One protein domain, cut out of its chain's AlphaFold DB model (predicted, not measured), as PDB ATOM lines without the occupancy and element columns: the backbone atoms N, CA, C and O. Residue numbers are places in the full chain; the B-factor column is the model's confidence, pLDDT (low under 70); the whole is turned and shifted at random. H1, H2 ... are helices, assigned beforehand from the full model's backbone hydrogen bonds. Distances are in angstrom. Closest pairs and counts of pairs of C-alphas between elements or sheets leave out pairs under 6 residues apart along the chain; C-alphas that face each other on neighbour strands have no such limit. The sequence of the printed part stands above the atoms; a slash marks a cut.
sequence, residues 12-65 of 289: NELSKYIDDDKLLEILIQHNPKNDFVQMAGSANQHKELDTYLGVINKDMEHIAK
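This is residues 12 to 65 of the 289 residues of the protein "Autotransporter outer membrane beta-barrel domain-containing protein" of Helicobacter magdeburgensis (UniProt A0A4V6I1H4). A long helix, H3, makes the longest axis, and its residues 58 to 65 stick out as an arm from a small body in which H1 stands about perpendicular to H3 and H2 folds back beside the first part of H3. The 54 printed residues hold H1, H2 and H3 in that order, with no named strand: all helix. The whole is compact, with a radius of gyration of the C-alphas of 10.9 A, yet elongated, spanning 35 by 20 by 18 A.

H1, residues 21 to 30, and H2, residues 35 to 43, are close but not clearly touching; their closest C-alphas, of Ile 28 and Val 37, are 7.5 A apart. H2 and H3, residues 46 to 65, form a helical hairpin, at a shallow tilt of 22 degrees, opposite ways. H2 touches residues 46 to 52 of H3; the closest C-alphas, of Ala 40 and His 46, are 4.8 A apart. H1 only just touches H3, at its residues 53 to 57, with 3 pairs of C-alphas within 8 A, the closest those of Leu 23 and Leu 53, 6.8 A. In H1, H2 and H3 every O i to N i+4 pair is within hydrogen-bond range.

H1 begins at C-alpha 21 (75.530, 7.829, 11.503) and is 14.3 A long. H2 measures 11.1 A. H3 measures 28.2 A and ends at C-alpha 65 (95.548, -0.911, 8.608).

The C-alphas farthest apart, of Ser 42 and Lys 65, are 35.3 A apart. The printed part has no cut, both links between helices are tight, and residue 65 alone has pLDDT under 70.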
ATOM      1  N   ASN A  12      69.197  10.947  17.683       82.31
ATOM      2  CA  ASN A  12      67.995  11.114  16.857       82.31
ATOM      3  C   ASN A  12      67.910  12.493  16.184       82.31
ATOM      4  O   ASN A  12      67.343  12.609  15.101       82.31
ATOM      5  N   GLU A  13      68.459  13.535  16.813       80.75
ATOM      6  CA  GLU A  13      68.484  14.881  16.238       80.75
ATOM      7  C   GLU A  13      69.713  15.112  15.355       80.75
ATOM      8  O   GLU A  13      69.584  15.678  14.270       80.75
ATOM      9  N   LEU A  14      70.888  14.629  15.764       81.06
ATOM     10  CA  LEU A  14      72.136  14.852  15.029       81.06
ATOM     11  C   LEU A  14      72.291  13.960  13.784       81.06
ATOM     12  O   LEU A  14      72.854  14.415  12.791       81.06
ATOM     13  N   SER A  15      71.737  12.743  13.779       83.12
ATOM     14  CA  SER A  15      71.772  11.817  12.625       83.12
ATOM     15  C   SER A  15      71.063  12.349  11.374       83.12
ATOM     16  O   SER A  15      71.305  11.867  10.274       83.12
ATOM     17  N   LYS A  16      70.212  13.374  11.508       84.00
ATOM     18  CA  LYS A  16      69.549  14.040  10.371       84.00
ATOM     19  C   LYS A  16      70.496  14.937   9.563       84.00
ATOM     20  O   LYS A  16      70.141  15.335   8.456       84.00
ATOM     21  N   TYR A  17      71.648  15.298  10.132       81.06
ATOM     22  CA  TYR A  17      72.566  16.310   9.592       81.06
ATOM     23  C   TYR A  17      74.003  15.803   9.412       81.06
ATOM     24  O   TYR A  17      74.850  16.570   8.956       81.06
ATOM     25  N   ILE A  18      74.283  14.558   9.803       81.06
ATOM     26  CA  ILE A  18      75.610  13.938   9.787       81.06
ATOM     27  C   ILE A  18      75.538  12.663   8.952       81.06
ATOM     28  O   ILE A  18      74.646  11.844   9.166       81.06
ATOM     29  N   ASP A  19      76.488  12.495   8.034       76.75
ATOM     30  CA  ASP A  19      76.495  11.367   7.098       76.75
ATOM     31  C   ASP A  19      77.017  10.065   7.743       76.75
ATOM     32  O   ASP A  19      76.545   8.979   7.405       76.75
ATOM     33  N   ASP A  20      77.962  10.149   8.691       76.88
ATOM     34  CA  ASP A  20      78.526   8.985   9.400       76.88
ATOM     35  C   ASP A  20      77.724   8.648  10.674       76.88
ATOM     36  O   ASP A  20      78.137   8.898  11.814       76.88
ATOM     37  N   ASP A  21      76.518   8.117  10.459       80.81
ATOM     38  CA  ASP A  21      75.530   7.829  11.503       80.81
ATOM     39  C   ASP A  21      76.051   6.865  12.583       80.81
ATOM     40  O   ASP A  21      75.871   7.096  13.779       80.81
ATOM     41  N   LYS A  22      76.756   5.806  12.190       83.69
ATOM     42  CA  LYS A  22      77.287   4.795  13.110       83.69
ATOM     43  C   LYS A  22      78.389   5.350  13.995       83.69
ATOM     44  O   LYS A  22      78.404   5.065  15.193       83.69
ATOM     45  N   LEU A  23      79.316   6.129  13.433       83.69
ATOM     46  CA  LEU A  23      80.402   6.704  14.221       83.69
ATOM     47  C   LEU A  23      79.873   7.735  15.222       83.69
ATOM     48  O   LEU A  23      80.334   7.783  16.364       83.69
ATOM     49  N   LEU A  24      78.861   8.507  14.820       84.62
ATOM     50  CA  LEU A  24      78.146   9.427  15.695       84.62
ATOM     51  C   LEU A  24      77.462   8.698  16.862       84.62
ATOM     52  O   LEU A  24      77.598   9.126  18.010       84.62
ATOM     53  N   GLU A  25      76.747   7.602  16.590       85.81
ATOM     54  CA  GLU A  25      76.096   6.797  17.630       85.81
ATOM     55  C   GLU A  25      77.120   6.282  18.654       85.81
ATOM     56  O   GLU A  25      76.943   6.464  19.863       85.81
ATOM     57  N   ILE A  26      78.226   5.710  18.169       83.12
ATOM     58  CA  ILE A  26      79.316   5.190  19.005       83.12
ATOM     59  C   ILE A  26      79.940   6.310  19.846       83.12
ATOM     60  O   ILE A  26      80.146   6.131  21.047       83.12
ATOM     61  N   LEU A  27      80.206   7.479  19.254       84.56
ATOM     62  CA  LEU A  27      80.797   8.617  19.958       84.56
ATOM     63  C   LEU A  27      79.902   9.109  21.104       84.56
ATOM     64  O   LEU A  27      80.408   9.384  22.190       84.56
ATOM     65  N   ILE A  28      78.585   9.198  20.886       84.50
ATOM     66  CA  ILE A  28      77.621   9.639  21.906       84.50
ATOM     67  C   ILE A  28      77.504   8.610  23.035       84.50
ATOM     68  O   ILE A  28      77.444   8.989  24.205       84.50
ATOM     69  N   GLN A  29      77.494   7.313  22.710       84.12
ATOM     70  CA  GLN A  29      77.480   6.249  23.717       84.12
ATOM     71  C   GLN A  29      78.766   6.242  24.558       84.12
ATOM     72  O   GLN A  29      78.705   6.048  25.773       84.12
ATOM     73  N   HIS A  30      79.918   6.481  23.924       81.50
ATOM     74  CA  HIS A  30      81.233   6.472  24.572       81.50
ATOM     75  C   HIS A  30      81.504   7.736  25.396       81.50
ATOM     76  O   HIS A  30      82.008   7.665  26.515       81.50
ATOM     77  N   ASN A  31      81.148   8.906  24.863       82.44
ATOM     78  CA  ASN A  31      81.307  10.195  25.527       82.44
ATOM     79  C   ASN A  31      80.086  11.105  25.280       82.44
ATOM     80  O   ASN A  31      80.125  11.984  24.411       82.44
ATOM     81  N   PRO A  32      79.021  10.981  26.094       77.12
ATOM     82  CA  PRO A  32      77.781  11.742  25.914       77.12
ATOM     83  C   PRO A  32      77.936  13.251  26.160       77.12
ATOM     84  O   PRO A  32      77.012  14.019  25.905       77.12
ATOM     85  N   LYS A  33      79.087  13.700  26.678       81.62
ATOM     86  CA  LYS A  33      79.403  15.116  26.904       81.62
ATOM     87  C   LYS A  33      80.528  15.617  26.001       81.62
ATOM     88  O   LYS A  33      81.225  16.553  26.369       81.62
ATOM     89  N   ASN A  34      80.726  14.988  24.846       84.69
ATOM     90  CA  ASN A  34      81.719  15.437  23.882       84.69
ATOM     91  C   ASN A  34      81.420  16.875  23.411       84.69
ATOM     92  O   ASN A  34      80.295  17.177  23.010       84.69
ATOM     93  N   ASP A  35      82.433  17.744  23.431       85.94
ATOM     94  CA  ASP A  35      82.281  19.165  23.100       85.94
ATOM     95  C   ASP A  35      81.766  19.379  21.665       85.94
ATOM     96  O   ASP A  35      80.924  20.245  21.444       85.94
ATOM     97  N   PHE A  36      82.187  18.560  20.692       83.50
ATOM     98  CA  PHE A  36      81.711  18.654  19.305       83.50
ATOM     99  C   PHE A  36      80.244  18.233  19.166       83.50
ATOM    100  O   PHE A  36      79.490  18.863  18.427       83.50
ATOM    101  N   VAL A  37      79.807  17.226  19.927       84.19
ATOM    102  CA  VAL A  37      78.394  16.805  19.997       84.19
ATOM    103  C   VAL A  37      77.535  17.888  20.668       84.19
ATOM    104  O   VAL A  37      76.425  18.188  20.217       84.19
ATOM    105  N   GLN A  38      78.051  18.525  21.724       84.75
ATOM    106  CA  GLN A  38      77.364  19.631  22.392       84.75
ATOM    107  C   GLN A  38      77.288  20.880  21.512       84.75
ATOM    108  O   GLN A  38      76.232  21.508  21.445       84.75
ATOM    109  N   MET A  39      78.357  21.234  20.799       83.38
ATOM    110  CA  MET A  39      78.366  22.361  19.859       83.38
ATOM    111  C   MET A  39      77.430  22.119  18.672       83.38
ATOM    112  O   MET A  39      76.686  23.022  18.288       83.38
ATOM    113  N   ALA A  40      77.384  20.900  18.132       82.06
ATOM    114  CA  ALA A  40      76.453  20.562  17.060       82.06
ATOM    115  C   ALA A  40      74.988  20.686  17.507       82.06
ATOM    116  O   ALA A  40      74.186  21.271  16.785       82.06
ATOM    117  N   GLY A  41      74.645  20.209  18.709       80.94
ATOM    118  CA  GLY A  41      73.276  20.296  19.229       80.94
ATOM    119  C   GLY A  41      72.869  21.691  19.720       80.94
ATOM    120  O   GLY A  41      71.733  22.116  19.532       80.94
ATOM    121  N   SER A  42      73.780  22.440  20.347       83.44
ATOM    122  CA  SER A  42      73.460  23.750  20.941       83.44
ATOM    123  C   SER A  42      73.664  24.936  19.994       83.44
ATOM    124  O   SER A  42      72.946  25.931  20.107       83.44
ATOM    125  N   ALA A  43      74.616  24.840  19.062       81.81
ATOM    126  CA  ALA A  43      75.030  25.929  18.177       81.81
ATOM    127  C   ALA A  43      74.858  25.608  16.678       81.81
ATOM    128  O   ALA A  43      75.294  26.401  15.844       81.81
ATOM    129  N   ASN A  44      74.219  24.482  16.322       79.75
ATOM    130  CA  ASN A  44      74.030  24.002  14.941       79.75
ATOM    131  C   ASN A  44      75.346  23.876  14.142       79.75
ATOM    132  O   ASN A  44      75.368  24.008  12.916       79.75
ATOM    133  N   GLN A  45      76.460  23.627  14.836       84.00
ATOM    134  CA  GLN A  45      77.799  23.459  14.257       84.00
ATOM    135  C   GLN A  45      78.021  22.017  13.772       84.00
ATOM    136  O   GLN A  45      78.882  21.283  14.256       84.00
ATOM    137  N   HIS A  46      77.177  21.571  12.838       85.06
ATOM    138  CA  HIS A  46      77.204  20.192  12.334       85.06
ATOM    139  C   HIS A  46      78.451  19.899  11.487       85.06
ATOM    140  O   HIS A  46      78.953  18.781  11.499       85.06
ATOM    141  N   LYS A  47      78.999  20.909  10.798       85.31
ATOM    142  CA  LYS A  47      80.180  20.758   9.935       85.31
ATOM    143  C   LYS A  47      81.451  20.459  10.736       85.31
ATOM    144  O   LYS A  47      82.316  19.710  10.288       85.31
ATOM    145  N   GLU A  48      81.574  21.055  11.915       85.50
ATOM    146  CA  GLU A  48      82.676  20.843  12.845       85.50
ATOM    147  C   GLU A  48      82.638  19.423  13.424       85.50
ATOM    148  O   GLU A  48      83.676  18.763  13.490       85.50
ATOM    149  N   LEU A  49      81.443  18.932  13.771       85.19
ATOM    150  CA  LEU A  49      81.233  17.548  14.200       85.19
ATOM    151  C   LEU A  49      81.549  16.552  13.078       85.19
ATOM    152  O   LEU A  49      82.279  15.596  13.313       85.19
ATOM    153  N   ASP A  50      81.075  16.804  11.859       85.56
ATOM    154  CA  ASP A  50      81.360  15.961  10.693       85.56
ATOM    155  C   ASP A  50      82.867  15.902  10.378       85.56
ATOM    156  O   ASP A  50      83.446  14.838  10.165       85.56
ATOM    157  N   THR A  51      83.556  17.044  10.482       87.75
ATOM    158  CA  THR A  51      85.020  17.100  10.347       87.75
ATOM    159  C   THR A  51      85.714  16.269  11.428       87.75
ATOM    160  O   THR A  51      86.655  15.536  11.127       87.75
ATOM    161  N   TYR A  52      85.261  16.361  12.682       87.88
ATOM    162  CA  TYR A  52      85.821  15.598  13.799       87.88
ATOM    163  C   TYR A  52      85.619  14.084  13.626       87.88
ATOM    164  O   TYR A  52      86.568  13.316  13.793       87.88
ATOM    165  N   LEU A  53      84.424  13.663  13.206       88.25
ATOM    166  CA  LEU A  53      84.111  12.275  12.860       88.25
ATOM    167  C   LEU A  53      84.998  11.774  11.710       88.25
ATOM    168  O   LEU A  53      85.597  10.705  11.811       88.25
ATOM    169  N   GLY A  54      85.198  12.590  10.672       87.56
ATOM    170  CA  GLY A  54      86.111  12.274   9.574       87.56
ATOM    171  C   GLY A  54      87.570  12.092  10.013       87.56
ATOM    172  O   GLY A  54      88.286  11.274   9.431       87.56
ATOM    173  N   VAL A  55      88.029  12.811  11.044       87.81
ATOM    174  CA  VAL A  55      89.367  12.604  11.626       87.81
ATOM    175  C   VAL A  55      89.422  11.315  12.443       87.81
ATOM    176  O   VAL A  55      90.367  10.552  12.266       87.81
ATOM    177  N   ILE A  56      88.406  11.018  13.264       87.62
ATOM    178  CA  ILE A  56      88.323   9.738  13.989       87.62
ATOM    179  C   ILE A  56      88.363   8.568  13.002       87.62
ATOM    180  O   ILE A  56      89.117   7.622  13.214       87.62
ATOM    181  N   ASN A  57      87.601   8.637  11.909       86.75
ATOM    182  CA  ASN A  57      87.589   7.576  10.909       86.75
ATOM    183  C   ASN A  57      88.969   7.391  10.255       86.75
ATOM    184  O   ASN A  57      89.451   6.267  10.137       86.75
ATOM    185  N   LYS A  58      89.661   8.484   9.908       85.44
ATOM    186  CA  LYS A  58      91.038   8.412   9.390       85.44
ATOM    187  C   LYS A  58      92.009   7.805  10.399       85.44
ATOM    188  O   LYS A  58      92.811   6.957  10.017       85.44
ATOM    189  N   ASP A  59      91.932   8.201  11.665       84.62
ATOM    190  CA  ASP A  59      92.769   7.640  12.727       84.62
ATOM    191  C   ASP A  59      92.508   6.141  12.902       84.62
ATOM    192  O   ASP A  59      93.453   5.355  12.945       84.62
ATOM    193  N   MET A  60      91.238   5.723  12.925       81.94
ATOM    194  CA  MET A  60      90.870   4.307  12.974       81.94
ATOM    195  C   MET A  60      91.374   3.546  11.749       81.94
ATOM    196  O   MET A  60      91.891   2.446  11.908       81.94
ATOM    197  N   GLU A  61      91.283   4.111  10.543       80.12
ATOM    198  CA  GLU A  61      91.868   3.501   9.348       80.12
ATOM    199  C   GLU A  61      93.389   3.358   9.466       80.12
ATOM    200  O   GLU A  61      93.927   2.308   9.115       80.12
ATOM    201  N   HIS A  62      94.089   4.380   9.962       76.94
ATOM    202  CA  HIS A  62      95.538   4.341  10.162       76.94
ATOM    203  C   HIS A  62      95.949   3.278  11.188       76.94
ATOM    204  O   HIS A  62      96.893   2.526  10.942       76.94
ATOM    205  N   ILE A  63      95.222   3.181  12.304       77.81
ATOM    206  CA  ILE A  63      95.451   2.186  13.357       77.81
ATOM    207  C   ILE A  63      95.120   0.777  12.848       77.81
ATOM    208  O   ILE A  63      95.942  -0.131  12.956       77.81
ATOM    209  N   ALA A  64      93.943   0.589  12.245       70.69
ATOM    210  CA  ALA A  64      93.460  -0.715  11.795       70.69
ATOM    211  C   ALA A  64      94.326  -1.292  10.679       70.69
ATOM    212  O   ALA A  64      94.625  -2.489  10.675       70.69
ATOM    213  N   LYS A  65      94.752  -0.445   9.734       62.94
ATOM    214  CA  LYS A  65      95.548  -0.911   8.608       62.94
ATOM    215  C   LYS A  65      96.876  -1.506   9.074       62.94
ATOM    216  O   LYS A  65      97.352  -2.396   8.381       62.94
TER     217      LYS A  65